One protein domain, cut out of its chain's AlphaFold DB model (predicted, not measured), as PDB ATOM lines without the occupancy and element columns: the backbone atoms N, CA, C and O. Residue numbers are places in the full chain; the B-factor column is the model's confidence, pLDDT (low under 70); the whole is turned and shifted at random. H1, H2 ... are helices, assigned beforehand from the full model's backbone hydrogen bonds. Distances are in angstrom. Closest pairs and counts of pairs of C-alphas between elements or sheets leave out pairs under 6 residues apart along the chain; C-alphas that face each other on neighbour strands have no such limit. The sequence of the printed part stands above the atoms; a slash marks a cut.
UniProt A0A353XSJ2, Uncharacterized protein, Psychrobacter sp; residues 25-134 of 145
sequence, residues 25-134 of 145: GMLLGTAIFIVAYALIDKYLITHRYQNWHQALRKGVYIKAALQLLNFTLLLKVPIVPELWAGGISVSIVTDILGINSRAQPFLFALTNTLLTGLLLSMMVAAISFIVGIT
ATOM      1  N   GLY A  25     163.359 176.877 185.366       74.81
ATOM      2  CA  GLY A  25     162.596 178.125 185.279       74.81
ATOM      3  C   GLY A  25     161.781 178.229 183.986       74.81
ATOM      4  O   GLY A  25     160.590 178.539 184.026       74.81
ATOM      5  N   MET A  26     162.380 177.894 182.839       77.19
ATOM      6  CA  MET A  26     161.688 177.888 181.542       77.19
ATOM      7  C   MET A  26     160.582 176.832 181.469       77.19
ATOM      8  O   MET A  26     159.485 177.112 180.976       77.19
ATOM      9  N   LEU A  27     160.850 175.616 181.956       75.19
ATOM     10  CA  LEU A  27     159.866 174.532 181.972       75.19
ATOM     11  C   LEU A  27     158.664 174.897 182.841       75.19
ATOM     12  O   LEU A  27     157.525 174.737 182.399       75.19
ATOM     13  N   LEU A  28     158.905 175.451 184.032       79.06
ATOM     14  CA  LEU A  28     157.841 175.905 184.921       79.06
ATOM     15  C   LEU A  28     157.035 177.052 184.298       79.06
ATOM     16  O   LEU A  28     155.807 176.993 184.278       79.06
ATOM     17  N   GLY A  29     157.704 178.054 183.719       77.75
ATOM     18  CA  GLY A  29     157.035 179.156 183.022       77.75
ATOM     19  C   GLY A  29     156.159 178.669 181.865       77.75
ATOM     20  O   GLY A  29     155.025 179.116 181.696       77.75
ATOM     21  N   THR A  30     156.642 177.683 181.109       76.06
ATOM     22  CA  THR A  30     155.875 177.054 180.024       76.06
ATOM     23  C   THR A  30     154.682 176.263 180.561       76.06
ATOM     24  O   THR A  30     153.584 176.370 180.014       76.06
ATOM     25  N   ALA A  31     154.862 175.497 181.641       71.19
ATOM     26  CA  ALA A  31     153.789 174.733 182.274       71.19
ATOM     27  C   ALA A  31     152.653 175.645 182.765       71.19
ATOM     28  O   ALA A  31     151.484 175.341 182.524       71.19
ATOM     29  N   ILE A  32     152.986 176.798 183.358       78.31
ATOM     30  CA  ILE A  32     152.007 177.818 183.767       78.31
ATOM     31  C   ILE A  32     151.167 178.272 182.565       78.31
ATOM     32  O   ILE A  32     149.939 178.300 182.649       78.31
ATOM     33  N   PHE A  33     151.799 178.562 181.425       73.19
ATOM     34  CA  PHE A  33     151.072 178.950 180.214       73.19
ATOM     35  C   PHE A  33     150.191 177.835 179.654       73.19
ATOM     36  O   PHE A  33     149.071 178.111 179.230       73.19
ATOM     37  N   ILE A  34     150.658 176.584 179.662       73.62
ATOM     38  CA  ILE A  34     149.852 175.436 179.223       73.62
ATOM     39  C   ILE A  34     148.574 175.342 180.062       73.62
ATOM     40  O   ILE A  34     147.482 175.233 179.504       73.62
ATOM     41  N   VAL A  35     148.700 175.441 181.388       73.81
ATOM     42  CA  VAL A  35     147.551 175.414 182.301       73.81
ATOM     43  C   VAL A  35     146.630 176.610 182.053       73.81
ATOM     44  O   VAL A  35     145.423 176.425 181.927       73.81
ATOM     45  N   ALA A  36     147.176 177.820 181.913       74.94
ATOM     46  CA  ALA A  36     146.387 179.021 181.644       74.94
ATOM     47  C   ALA A  36     145.572 178.898 180.345       74.94
ATOM     48  O   ALA A  36     144.368 179.156 180.343       74.94
ATOM     49  N   TYR A  37     146.190 178.438 179.253       69.19
ATOM     50  CA  TYR A  37     145.484 178.205 177.992       69.19
ATOM     51  C   TYR A  37     144.430 177.104 178.109       69.19
ATOM     52  O   TYR A  37     143.337 177.270 177.575       69.19
ATOM     53  N   ALA A  38     144.714 176.015 178.829       72.81
ATOM     54  CA  ALA A  38     143.740 174.951 179.063       72.81
ATOM     55  C   ALA A  38     142.517 175.449 179.854       72.81
ATOM     56  O   ALA A  38     141.384 175.080 179.540       72.81
ATOM     57  N   LEU A  39     142.723 176.322 180.847       77.06
ATOM     58  CA  LEU A  39     141.638 176.942 181.611       77.06
ATOM     59  C   LEU A  39     140.799 177.892 180.749       77.06
ATOM     60  O   LEU A  39     139.571 177.822 180.796       77.06
ATOM     61  N   ILE A  40     141.440 178.735 179.932       76.06
ATOM     62  CA  ILE A  40     140.746 179.627 178.988       76.06
ATOM     63  C   ILE A  40     139.928 178.809 177.985       76.06
ATOM     64  O   ILE A  40     138.767 179.127 177.728       76.06
ATOM     65  N   ASP A  41     140.498 177.731 177.450       71.81
ATOM     66  CA  ASP A  41     139.816 176.866 176.490       71.81
ATOM     67  C   ASP A  41     138.587 176.192 177.113       71.81
ATOM     68  O   ASP A  41     137.475 176.286 176.584       71.81
ATOM     69  N   LYS A  42     138.750 175.618 178.314       73.00
ATOM     70  CA  LYS A  42     137.646 175.038 179.089       73.00
ATOM     71  C   LYS A  42     136.557 176.072 179.378       73.00
ATOM     72  O   LYS A  42     135.373 175.761 179.245       73.00
ATOM     73  N   TYR A  43     136.933 177.298 179.742       78.06
ATOM     74  CA  TYR A  43     135.987 178.381 180.000       78.06
ATOM     75  C   TYR A  43     135.168 178.736 178.750       78.06
ATOM     76  O   TYR A  43     133.939 178.817 178.827       78.06
ATOM     77  N   LEU A  44     135.823 178.883 177.592       71.81
ATOM     78  CA  LEU A  44     135.172 179.217 176.319       71.81
ATOM     79  C   LEU A  44     134.210 178.122 175.841       71.81
ATOM     80  O   LEU A  44     133.126 178.438 175.345       71.81
ATOM     81  N   ILE A  45     134.580 176.850 176.024       74.81
ATOM     82  CA  ILE A  45     133.722 175.700 175.709       74.81
ATOM     83  C   ILE A  45     132.500 175.682 176.636       74.81
ATOM     84  O   ILE A  45     131.368 175.571 176.161       74.81
ATOM     85  N   THR A  46     132.716 175.854 177.943       77.94
ATOM     86  CA  THR A  46     131.651 175.798 178.961       77.94
ATOM     87  C   THR A  46     130.600 176.893 178.749       77.94
ATOM     88  O   THR A  46     129.407 176.635 178.881       77.94
ATOM     89  N   HIS A  47     131.015 178.092 178.330       78.56
ATOM     90  CA  HIS A  47     130.114 179.229 178.093       78.56
ATOM     91  C   HIS A  47     129.597 179.326 176.644       78.56
ATOM     92  O   HIS A  47     129.024 180.343 176.256       78.56
ATOM     93  N   ARG A  48     129.789 178.281 175.821       75.44
ATOM     94  CA  ARG A  48     129.348 178.212 174.410       75.44
ATOM     95  C   ARG A  48     129.847 179.364 173.524       75.44
ATOM     96  O   ARG A  48     129.242 179.670 172.495       75.44
ATOM     97  N   TYR A  49     130.995 179.962 173.840       74.88
ATOM     98  CA  TYR A  49     131.604 181.013 173.022       74.88
ATOM     99  C   TYR A  49     132.363 180.434 171.816       74.88
ATOM    100  O   TYR A  49     133.559 180.669 171.638       74.88
ATOM    101  N   GLN A  50     131.670 179.688 170.950       71.75
ATOM    102  CA  GLN A  50     132.297 178.981 169.826       71.75
ATOM    103  C   GLN A  50     133.038 179.916 168.856       71.75
ATOM    104  O   GLN A  50     134.120 179.571 168.382       71.75
ATOM    105  N   ASN A  51     132.524 181.130 168.628       66.31
ATOM    106  CA  ASN A  51     133.186 182.132 167.783       66.31
ATOM    107  C   ASN A  51     134.537 182.588 168.361       66.31
ATOM    108  O   ASN A  51     135.506 182.749 167.619       66.31
ATOM    109  N   TRP A  52     134.627 182.748 169.683       64.12
ATOM    110  CA  TRP A  52     135.868 183.126 170.363       64.12
ATOM    111  C   TRP A  52     136.844 181.955 170.465       64.12
ATOM    112  O   TRP A  52     138.038 182.149 170.266       64.12
ATOM    113  N   HIS A  53     136.346 180.735 170.678       71.12
ATOM    114  CA  HIS A  53     137.160 179.520 170.630       71.12
ATOM    115  C   HIS A  53     137.798 179.315 169.239       71.12
ATOM    116  O   HIS A  53     138.997 179.056 169.126       71.12
ATOM    117  N   GLN A  54     137.035 179.516 168.157       68.56
ATOM    118  CA  GLN A  54     137.575 179.460 166.795       68.56
ATOM    119  C   GLN A  54     138.556 180.602 166.496       68.56
ATOM    120  O   GLN A  54     139.553 180.375 165.808       68.56
ATOM    121  N   ALA A  55     138.305 181.813 167.006       63.28
ATOM    122  CA  ALA A  55     139.223 182.943 166.864       63.28
ATOM    123  C   ALA A  55     140.554 182.686 167.586       63.28
ATOM    124  O   ALA A  55     141.608 182.888 166.988       63.28
ATOM    125  N   LEU A  56     140.508 182.147 168.810       67.44
ATOM    126  CA  LEU A  56     141.689 181.757 169.582       67.44
ATOM    127  C   LEU A  56     142.521 180.712 168.822       67.44
ATOM    128  O   LEU A  56     143.722 180.895 168.635       67.44
ATOM    129  N   ARG A  57     141.879 179.653 168.303       71.50
ATOM    130  CA  ARG A  57     142.552 178.636 167.477       71.50
ATOM    131  C   ARG A  57     143.196 179.239 166.231       71.50
ATOM    132  O   ARG A  57     144.360 178.962 165.957       71.50
ATOM    133  N   LYS A  58     142.473 180.085 165.489       66.56
ATOM    134  CA  LYS A  58     143.014 180.777 164.306       66.56
ATOM    135  C   LYS A  58     144.199 181.673 164.665       66.56
ATOM    136  O   LYS A  58     145.188 181.651 163.946       66.56
ATOM    137  N   GLY A  59     144.140 182.398 165.781       61.06
ATOM    138  CA  GLY A  59     145.251 183.211 166.277       61.06
ATOM    139  C   GLY A  59     146.495 182.379 166.600       61.06
ATOM    140  O   GLY A  59     147.603 182.755 166.218       61.06
ATOM    141  N   VAL A  60     146.318 181.211 167.224       67.12
ATOM    142  CA  VAL A  60     147.414 180.262 167.481       67.12
ATOM    143  C   VAL A  60     147.996 179.715 166.173       67.12
ATOM    144  O   VAL A  60     149.217 179.667 166.034       67.12
ATOM    145  N   TYR A  61     147.161 179.366 165.189       69.12
ATOM    146  CA  TYR A  61     147.633 178.911 163.876       69.12
ATOM    147  C   TYR A  61     148.354 180.006 163.088       69.12
ATOM    148  O   TYR A  61     149.378 179.724 162.479       69.12
ATOM    149  N   ILE A  62     147.875 181.253 163.126       65.50
ATOM    150  CA  ILE A  62     148.550 182.397 162.495       65.50
ATOM    151  C   ILE A  62     149.911 182.625 163.151       65.50
ATOM    152  O   ILE A  62     150.898 182.805 162.447       65.50
ATOM    153  N   LYS A  63     149.997 182.555 164.485       66.38
ATOM    154  CA  LYS A  63     151.281 182.620 165.190       66.38
ATOM    155  C   LYS A  63     152.214 181.490 164.750       66.38
ATOM    156  O   LYS A  63     153.365 181.767 164.443       66.38
ATOM    157  N   ALA A  64     151.726 180.253 164.659       64.62
ATOM    158  CA  ALA A  64     152.518 179.122 164.173       64.62
ATOM    159  C   ALA A  64     152.956 179.291 162.705       64.62
ATOM    160  O   ALA A  64     154.081 178.954 162.350       64.62
ATOM    161  N   ALA A  65     152.105 179.867 161.853       63.44
ATOM    162  CA  ALA A  65     152.450 180.181 160.470       63.44
ATOM    163  C   ALA A  65     153.513 181.286 160.382       63.44
ATOM    164  O   ALA A  65     154.456 181.149 159.614       63.44
ATOM    165  N   LEU A  66     153.419 182.338 161.205       62.62
ATOM    166  CA  LEU A  66     154.456 183.370 161.312       62.62
ATOM    167  C   LEU A  66     155.782 182.780 161.809       62.62
ATOM    168  O   LEU A  66     156.836 183.123 161.289       62.62
ATOM    169  N   GLN A  67     155.728 181.839 162.754       60.28
ATOM    170  CA  GLN A  67     156.895 181.095 163.238       60.28
ATOM    171  C   GLN A  67     157.552 180.243 162.142       60.28
ATOM    172  O   GLN A  67     158.775 180.184 162.067       60.28
ATOM    173  N   LEU A  68     156.757 179.607 161.278       57.66
ATOM    174  CA  LEU A  68     157.268 178.844 160.135       57.66
ATOM    175  C   LEU A  68     157.811 179.758 159.031       57.66
ATOM    176  O   LEU A  68     158.855 179.462 158.458       57.66
ATOM    177  N   LEU A  69     157.158 180.897 158.780       54.44
ATOM    178  CA  LEU A  69     157.621 181.902 157.820       54.44
ATOM    179  C   LEU A  69     158.977 182.511 158.220       54.44
ATOM    180  O   LEU A  69     159.744 182.914 157.342       54.44
ATOM    181  N   ASN A  70     159.314 182.503 159.516       52.50
ATOM    182  CA  ASN A  70     160.625 182.919 160.021       52.50
ATOM    183  C   ASN A  70     161.772 182.003 159.567       52.50
ATOM    184  O   ASN A  70     162.884 182.490 159.383       52.50
ATOM    185  N   PHE A  71     161.528 180.707 159.328       47.66
ATOM    186  CA  PHE A  71     162.545 179.808 158.757       47.66
ATOM    187  C   PHE A  71     162.836 180.107 157.277       47.66
ATOM    188  O   PHE A  71     163.856 179.678 156.748       47.66
ATOM    189  N   THR A  72     161.963 180.867 156.612       46.50
ATOM    190  CA  THR A  72     162.005 181.131 155.165       46.50
ATOM    191  C   THR A  72     162.364 182.576 154.800       46.50
ATOM    192  O   THR A  72     162.014 183.023 153.712       46.50
ATOM    193  N   LEU A  73     163.032 183.343 155.673       50.06
ATOM    194  CA  LEU A  73     163.222 184.792 155.484       50.06
ATOM    195  C   LEU A  73     163.981 185.176 154.191       50.06
ATOM    196  O   LEU A  73     165.204 185.272 154.135       50.06
ATOM    197  N   LEU A  74     163.161 185.483 153.181       45.31
ATOM    198  CA  LEU A  74     163.422 186.132 151.893       45.31
ATOM    199  C   LEU A  74     163.553 187.670 152.020       45.31
ATOM    200  O   LEU A  74     163.829 188.359 151.042       45.31
ATOM    201  N   LEU A  75     163.329 188.235 153.210       47.62
ATOM    202  CA  LEU A  75     163.322 189.676 153.474       47.62
ATOM    203  C   LEU A  75     164.341 189.980 154.574       47.62
ATOM    204  O   LEU A  75     164.241 189.463 155.676       47.62
ATOM    205  N   LYS A  76     165.332 190.825 154.282       49.66
ATOM    206  CA  LYS A  76     166.499 191.147 155.133       49.66
ATOM    207  C   LYS A  76     166.177 191.871 156.461       49.66
ATOM    208  O   LYS A  76     167.062 192.480 157.052       49.66
ATOM    209  N   VAL A  77     164.930 191.830 156.931       48.78
ATOM    210  CA  VAL A  77     164.484 192.388 158.212       48.78
ATOM    211  C   VAL A  77     163.873 191.246 159.026       48.78
ATOM    212  O   VAL A  77     162.861 190.690 158.596       48.78
ATOM    213  N   PRO A  78     164.441 190.869 160.187       50.66
ATOM    214  CA  PRO A  78     163.864 189.830 161.029       50.66
ATOM    215  C   PRO A  78     162.585 190.361 161.687       50.66
ATOM    216  O   PRO A  78     162.593 190.914 162.787       50.66
ATOM    217  N   ILE A  79     161.451 190.183 161.009       53.97
ATOM    218  CA  ILE A  79     160.121 190.357 161.599       53.97
ATOM    219  C   ILE A  79     159.830 189.084 162.395       53.97
ATOM    220  O   ILE A  79     158.989 188.280 162.013       53.97
ATOM    221  N   VAL A  80     160.580 188.865 163.476       64.56
ATOM    222  CA  VAL A  80     160.406 187.705 164.356       64.56
ATOM    223  C   VAL A  80     159.792 188.206 165.662       64.56
ATOM    224  O   VAL A  80     160.526 188.640 166.552       64.56
ATOM    225  N   PRO A  81     158.451 188.176 165.807       65.75
ATOM    226  CA  PRO A  81     157.757 188.602 167.023       65.75
ATOM    227  C   PRO A  81     158.320 187.986 168.304       65.75
ATOM    228  O   PRO A  81     158.270 188.598 169.361       65.75
ATOM    229  N   GLU A  82     158.869 186.777 168.207       66.31
ATOM    230  CA  GLU A  82     159.473 186.054 169.324       66.31
ATOM    231  C   GLU A  82     160.802 186.662 169.765       66.31
ATOM    232  O   GLU A  82     161.043 186.754 170.964       66.31
ATOM    233  N   LEU A  83     161.637 187.117 168.823       66.56
ATOM    234  CA  LEU A  83     162.899 187.784 169.143       66.56
ATOM    235  C   LEU A  83     162.641 189.171 169.728       66.56
ATOM    236  O   LEU A  83     163.291 189.549 170.695       66.56
ATOM    237  N   TRP A  84     161.651 189.896 169.201       71.38
ATOM    238  CA  TRP A  84     161.228 191.174 169.773       71.38
ATOM    239  C   TRP A  84     160.627 191.003 171.171       71.38
ATOM    240  O   TRP A  84     161.039 191.696 172.096       71.38
ATOM    241  N   ALA A  85     159.707 190.052 171.359       73.12
ATOM    242  CA  ALA A  85     159.118 189.769 172.668       73.12
ATOM    243  C   ALA A  85     160.171 189.291 173.677       73.12
ATOM    244  O   ALA A  85     160.164 189.741 174.820       73.12
ATOM    245  N   GLY A  86     161.098 188.430 173.249       71.81
ATOM    246  CA  GLY A  86     162.216 187.974 174.068       71.81
ATOM    247  C   GLY A  86     163.169 189.110 174.438       71.81
ATOM    248  O   GLY A  86     163.528 189.238 175.601       71.81
ATOM    249  N   GLY A  87     163.530 189.974 173.485       72.44
ATOM    250  CA  GLY A  87     164.402 191.127 173.725       72.44
ATOM    251  C   GLY A  87     163.785 192.146 174.684       72.44
ATOM    252  O   GLY A  87     164.417 192.520 175.668       72.44
ATOM    253  N   ILE A  88     162.520 192.521 174.460       76.62
ATOM    254  CA  ILE A  88     161.770 193.410 175.361       76.62
ATOM    255  C   ILE A  88     161.675 192.792 176.760       76.62
ATOM    256  O   ILE A  88     161.896 193.472 177.758       76.62
ATOM    257  N   SER A  89     161.374 191.495 176.838       77.50
ATOM    258  CA  SER A  89     161.298 190.772 178.104       77.50
ATOM    259  C   SER A  89     162.634 190.795 178.852       77.50
ATOM    260  O   SER A  89     162.649 191.103 180.040       77.50
ATOM    261  N   VAL A  90     163.761 190.561 178.173       79.94
ATOM    262  CA  VAL A  90     165.096 190.627 178.789       79.94
ATOM    263  C   VAL A  90     165.389 192.024 179.336       79.94
ATOM    264  O   VAL A  90     165.864 192.123 180.468       79.94
ATOM    265  N   SER A  91     165.067 193.087 178.591       77.69
ATOM    266  CA  SER A  91     165.215 194.467 179.073       77.69
ATOM    267  C   SER A  91     164.350 194.741 180.302       77.69
ATOM    268  O   SER A  91     164.831 195.286 181.284       77.69
ATOM    269  N   ILE A  92     163.092 194.293 180.326       80.31
ATOM    270  CA  ILE A  92     162.232 194.460 181.510       80.31
ATOM    271  C   ILE A  92     162.800 193.694 182.714       80.31
ATOM    272  O   ILE A  92     162.897 194.237 183.813       80.31
ATOM    273  N   VAL A  93     163.194 192.433 182.524       81.88
ATOM    274  CA  VAL A  93     163.707 191.581 183.608       81.88
ATOM    275  C   VAL A  93     165.020 192.122 184.176       81.88
ATOM    276  O   VAL A  93     165.213 192.098 185.391       81.88
ATOM    277  N   THR A  94     165.902 192.626 183.316       81.69
ATOM    278  CA  THR A  94     167.240 193.079 183.716       81.69
ATOM    279  C   THR A  94     167.226 194.528 184.190       81.69
ATOM    280  O   THR A  94     167.717 194.814 185.279       81.69
ATOM    281  N   ASP A  95     166.630 195.428 183.410       83.69
ATOM    282  CA  ASP A  95     166.779 196.876 183.593       83.69
ATOM    283  C   ASP A  95     165.708 197.458 184.523       83.69
ATOM    284  O   ASP A  95     165.958 198.449 185.206       83.69
ATOM    285  N   ILE A  96     164.518 196.845 184.580       88.50
ATOM    286  CA  ILE A  96     163.409 197.313 185.431       88.50
ATOM    287  C   ILE A  96     163.324 196.488 186.714       88.50
ATOM    288  O   ILE A  96     163.247 197.044 187.807       88.50
ATOM    289  N   LEU A  97     163.320 195.158 186.591       85.94
ATOM    290  CA  LEU A  97     163.179 194.262 187.743       85.94
ATOM    291  C   LEU A  97     164.514 193.973 188.446       85.94
ATOM    292  O   LEU A  97     164.507 193.415 189.542       85.94
ATOM    293  N   GLY A  98     165.651 194.331 187.838       85.94
ATOM    294  CA  GLY A  98     166.981 194.134 188.422       85.94
ATOM    295  C   GLY A  98     167.388 192.665 188.583       85.94
ATOM    296  O   GLY A  98     168.317 192.362 189.333       85.94
ATOM    297  N   ILE A  99     166.701 191.730 187.917       83.88
ATOM    298  CA  ILE A  99     166.957 190.296 188.063       83.88
ATOM    299  C   ILE A  99     168.160 189.937 187.195       83.88
ATOM    300  O   ILE A  99     168.110 189.972 185.966       83.88
ATOM    301  N   ASN A 100     169.257 189.560 187.843       81.31
ATOM    302  CA  ASN A 100     170.499 189.242 187.155       81.31
ATOM    303  C   ASN A 100     170.532 187.769 186.714       81.31
ATOM    304  O   ASN A 100     170.396 186.860 187.534       81.31
ATOM    305  N   SER A 101     170.793 187.528 185.428       75.94
ATOM    306  CA  SER A 101     170.844 186.183 184.836       75.94
ATOM    307  C   SER A 101     171.953 185.283 185.388       75.94
ATOM    308  O   SER A 101     171.810 184.064 185.357       75.94
ATOM    309  N   ARG A 102     173.041 185.852 185.923       76.00
ATOM    310  CA  ARG A 102     174.140 185.101 186.550       76.00
ATOM    311  C   ARG A 102     173.887 184.835 188.029       76.00
ATOM    312  O   ARG A 102     174.168 183.738 188.496       76.00
ATOM    313  N   ALA A 103     173.362 185.820 188.759       79.81
ATOM    314  CA  ALA A 103     173.122 185.682 190.197       79.81
ATOM    315  C   ALA A 103     171.847 184.882 190.509       79.81
ATOM    316  O   ALA A 103     171.803 184.132 191.478       79.81
ATOM    317  N   GLN A 104     170.805 185.029 189.685       80.81
ATOM    318  CA  GLN A 104     169.490 184.415 189.888       80.81
ATOM    319  C   GLN A 104     169.001 183.723 188.602       80.81
ATOM    320  O   GLN A 104     167.966 184.090 188.041       80.81
ATOM    321  N   PRO A 105     169.718 182.690 188.128       78.31
ATOM    322  CA  PRO A 105     169.517 182.115 186.798       78.31
ATOM    323  C   PRO A 105     168.139 181.448 186.618       78.31
ATOM    324  O   PRO A 105     167.531 181.555 185.555       78.31
ATOM    325  N   PHE A 106     167.603 180.813 187.666       80.75
ATOM    326  CA  PHE A 106     166.245 180.251 187.657       80.75
ATOM    327  C   PHE A 106     165.172 181.341 187.564       80.75
ATOM    328  O   PHE A 106     164.297 181.279 186.702       80.75
ATOM    329  N   LEU A 107     165.242 182.344 188.447       80.94
ATOM    330  CA  LEU A 107     164.235 183.401 188.531       80.94
ATOM    331  C   LEU A 107     164.242 184.267 187.272       80.94
ATOM    332  O   LEU A 107     163.180 184.610 186.759       80.94
ATOM    333  N   PHE A 108     165.430 184.555 186.740       82.50
ATOM    334  CA  PHE A 108     165.594 185.214 185.455       82.50
ATOM    335  C   PHE A 108     164.864 184.445 184.352       82.50
ATOM    336  O   PHE A 108     164.012 185.000 183.665       82.50
ATOM    337  N   ALA A 109     165.145 183.147 184.217       77.06
ATOM    338  CA  ALA A 109     164.565 182.326 183.165       77.06
ATOM    339  C   ALA A 109     163.044 182.161 183.301       77.06
ATOM    340  O   ALA A 109     162.331 182.241 182.299       77.06
ATOM    341  N   LEU A 110     162.533 181.981 184.522       80.75
ATOM    342  CA  LEU A 110     161.099 181.895 184.798       80.75
ATOM    343  C   LEU A 110     160.385 183.198 184.426       80.75
ATOM    344  O   LEU A 110     159.459 183.179 183.616       80.75
ATOM    345  N   THR A 111     160.833 184.329 184.973       83.31
ATOM    346  CA  THR A 111     160.199 185.636 184.753       83.31
ATOM    347  C   THR A 111     160.292 186.048 183.288       83.31
ATOM    348  O   THR A 111     159.306 186.506 182.714       83.31
ATOM    349  N   ASN A 112     161.437 185.799 182.646       79.69
ATOM    350  CA  ASN A 112     161.623 186.071 181.225       79.69
ATOM    351  C   ASN A 112     160.708 185.200 180.348       79.69
ATOM    352  O   ASN A 112     160.102 185.692 179.399       79.69
ATOM    353  N   THR A 113     160.543 183.917 180.682       79.31
ATOM    354  CA  THR A 113     159.607 183.024 179.975       79.31
ATOM    355  C   THR A 113     158.166 183.488 180.156       79.31
ATOM    356  O   THR A 113     157.392 183.490 179.198       79.31
ATOM    357  N   LEU A 114     157.812 183.919 181.370       80.38
ATOM    358  CA  LEU A 114     156.471 184.395 181.671       80.38
ATOM    359  C   LEU A 114     156.136 185.680 180.904       80.38
ATOM    360  O   LEU A 114     155.098 185.756 180.246       80.38
ATOM    361  N   LEU A 115     157.035 186.662 180.926       81.94
ATOM    362  CA  LEU A 115     156.868 187.932 180.220       81.94
ATOM    363  C   LEU A 115     156.861 187.749 178.702       81.94
ATOM    364  O   LEU A 115     155.972 188.267 178.028       81.94
ATOM    365  N   THR A 116     157.776 186.942 178.161       78.81
ATOM    366  CA  THR A 116     157.790 186.615 176.727       78.81
ATOM    367  C   THR A 116     156.481 185.942 176.309       78.81
ATOM    368  O   THR A 116     155.863 186.322 175.310       78.81
ATOM    369  N   GLY A 117     156.011 184.963 177.090       75.38
ATOM    370  CA  GLY A 117     154.732 184.300 176.854       75.38
ATOM    371  C   GLY A 117     153.553 185.271 176.908       75.38
ATOM    372  O   GLY A 117     152.658 185.186 176.066       75.38
ATOM    373  N   LEU A 118     153.572 186.233 177.836       79.06
ATOM    374  CA  LEU A 118     152.518 187.231 178.010       79.06
ATOM    375  C   LEU A 118     152.470 188.191 176.821       79.06
ATOM    376  O   LEU A 118     151.408 188.356 176.223       79.06
ATOM    377  N   LEU A 119     153.614 188.745 176.417       78.44
ATOM    378  CA  LEU A 119     153.727 189.627 175.253       78.44
ATOM    379  C   LEU A 119     153.221 188.931 173.985       78.44
ATOM    380  O   LEU A 119     152.375 189.463 173.265       78.44
ATOM    381  N   LEU A 120     153.654 187.690 173.752       77.88
ATOM    382  CA  LEU A 120     153.177 186.904 172.615       77.88
ATOM    383  C   LEU A 120     151.679 186.579 172.712       77.88
ATOM    384  O   LEU A 120     150.999 186.519 171.689       77.88
ATOM    385  N   SER A 121     151.152 186.360 173.918       73.88
ATOM    386  CA  SER A 121     149.721 186.120 174.141       73.88
ATOM    387  C   SER A 121     148.891 187.367 173.857       73.88
ATOM    388  O   SER A 121     147.847 187.259 173.218       73.88
ATOM    389  N   MET A 122     149.370 188.550 174.252       77.88
ATOM    390  CA  MET A 122     148.741 189.831 173.924       77.88
ATOM    391  C   MET A 122     148.709 190.067 172.415       77.88
ATOM    392  O   MET A 122     147.678 190.476 171.883       77.88
ATOM    393  N   MET A 123     149.791 189.738 171.703       75.62
ATOM    394  CA  MET A 123     149.810 189.805 170.238       75.62
ATOM    395  C   MET A 123     148.768 188.869 169.614       75.62
ATOM    396  O   MET A 123     148.010 189.285 168.739       75.62
ATOM    397  N   VAL A 124     148.673 187.620 170.085       70.56
ATOM    398  CA  VAL A 124     147.651 186.669 169.608       70.56
ATOM    399  C   VAL A 124     146.242 187.161 169.929       70.56
ATOM    400  O   VAL A 124     145.354 187.035 169.087       70.56
ATOM    401  N   ALA A 125     146.026 187.739 171.110       71.25
ATOM    402  CA  ALA A 125     144.744 188.315 171.497       71.25
ATOM    403  C   ALA A 125     144.363 189.490 170.586       71.25
ATOM    404  O   ALA A 125     143.241 189.520 170.085       71.25
ATOM    405  N   ALA A 126     145.301 190.393 170.288       72.94
ATOM    406  CA  ALA A 126     145.091 191.504 169.362       72.94
ATOM    407  C   ALA A 126     144.751 191.011 167.945       72.94
ATOM    408  O   ALA A 126     143.766 191.457 167.358       72.94
ATOM    409  N   ILE A 127     145.493 190.029 167.419       70.81
ATOM    410  CA  ILE A 127     145.201 189.407 166.115       70.81
ATOM    411  C   ILE A 127     143.811 188.759 166.128       70.81
ATOM    412  O   ILE A 127     143.014 188.974 165.217       70.81
ATOM    413  N   SER A 128     143.490 187.998 167.176       65.69
ATOM    414  CA  SER A 128     142.196 187.318 167.319       65.69
ATOM    415  C   SER A 128     141.037 188.314 167.405       65.69
ATOM    416  O   SER A 128     139.981 188.082 166.816       65.69
ATOM    417  N   PHE A 129     141.238 189.445 168.083       72.94
ATOM    418  CA  PHE A 129     140.272 190.536 168.176       72.94
ATOM    419  C   PHE A 129     140.033 191.202 166.814       72.94
ATOM    420  O   PHE A 129     138.883 191.348 166.395       72.94
ATOM    421  N   ILE A 130     141.102 191.518 166.072       73.56
ATOM    422  CA  ILE A 130     141.014 192.081 164.715       73.56
ATOM    423  C   ILE A 130     140.274 191.117 163.776       73.56
ATOM    424  O   ILE A 130     139.358 191.526 163.055       73.56
ATOM    425  N   VAL A 131     140.608 189.822 163.809       69.88
ATOM    426  CA  VAL A 131     139.916 188.782 163.025       69.88
ATOM    427  C   VAL A 131     138.441 188.667 163.437       69.88
ATOM    428  O   VAL A 131     137.563 188.535 162.580       69.88
ATOM    429  N   GLY A 132     138.134 188.755 164.731       63.56
ATOM    430  CA  GLY A 132     136.767 188.721 165.251       63.56
ATOM    431  C   GLY A 132     135.901 189.887 164.757       63.56
ATOM    432  O   GLY A 132     134.765 189.675 164.337       63.56
ATOM    433  N   ILE A 133     136.434 191.111 164.743       72.44
ATOM    434  CA  ILE A 133     135.705 192.292 164.251       72.44
ATOM    435  C   ILE A 133     135.543 192.249 162.730       72.44
ATOM    436  O   ILE A 133     134.445 192.457 162.214       72.44
ATOM    437  N   THR A 134     136.616 191.945 161.998       68.31
ATOM    438  CA  THR A 134     136.588 191.910 160.526       68.31
ATOM    439  C   THR A 134     135.691 190.796 159.985       68.31
ATOM    440  O   THR A 134     134.980 191.008 159.002       68.31
TER     441      THR A 134
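AT A GLANCE: This is residues 25 to 134 of the 145 residues of an uncharacterized protein of Psychrobacter sp (UniProt A0A353XSJ2). H1 and H2 make an open V, a helical hairpin joined by a tight link, and the longest helix, H4, runs across it from the first part of H1 to H2. The shorter H3 packs on H4, and the link between H2 and H3 sticks out with residues 73 to 77. The printed part has 110 residues with four named helices, H1 to H4 in chain order, and no named strand; the class is all helix. It is only just loose, close to compact, with a radius of gyration of the C-alphas of 16.0 A, and only just flat, spanning 47 by 39 by 21 A.

IN THESE COORDINATES: H1, residues 25 to 46, begins with C-alpha 25 at (162.596, 178.125, 185.279) and is 31.7 A long. H2 is residues 50 to 72, 33.2 A. H3 is residues 81 to 96, 21.1 A. H4, residues 105 to 134, is 43.2 A long and ends with C-alpha 134 at (136.588, 191.910, 160.526).

HOW THE PARTS SIT: H4 is the hub. With residues 106 to 117 it touches H1 at a shallow tilt of 30 degrees, the same way; the closest C-alphas, of Gly 25 and Leu 110, are 4.1 A apart. With residues 124 to 132 it touches H2 at a steep tilt of 64 degrees, opposite ways, closest at C-alphas Gly 59 and Ser 128, 5.2 A. It touches H3 at a steep tilt of 48 degrees, closest at C-alphas Ala 85 and Thr 116, 5.3 A. H1 and H2 touch at C-alphas Leu 44 and His 53, 6.0 A, at 35.2 degrees, only just steep. H2 and H3 are near each other; H1 and H3 are apart. Every O i to N i+4 pair is within hydrogen-bond range in H1, H3 and H4, and 17 of 19 in H2.

THE WHOLE: The farthest C-alphas, of Ala 103 and Thr 134, are 47.5 A apart. The printed part has no cut and no long link. Its mean pLDDT is 71.6, with 36 residues under 70, among them residues 58 to 83.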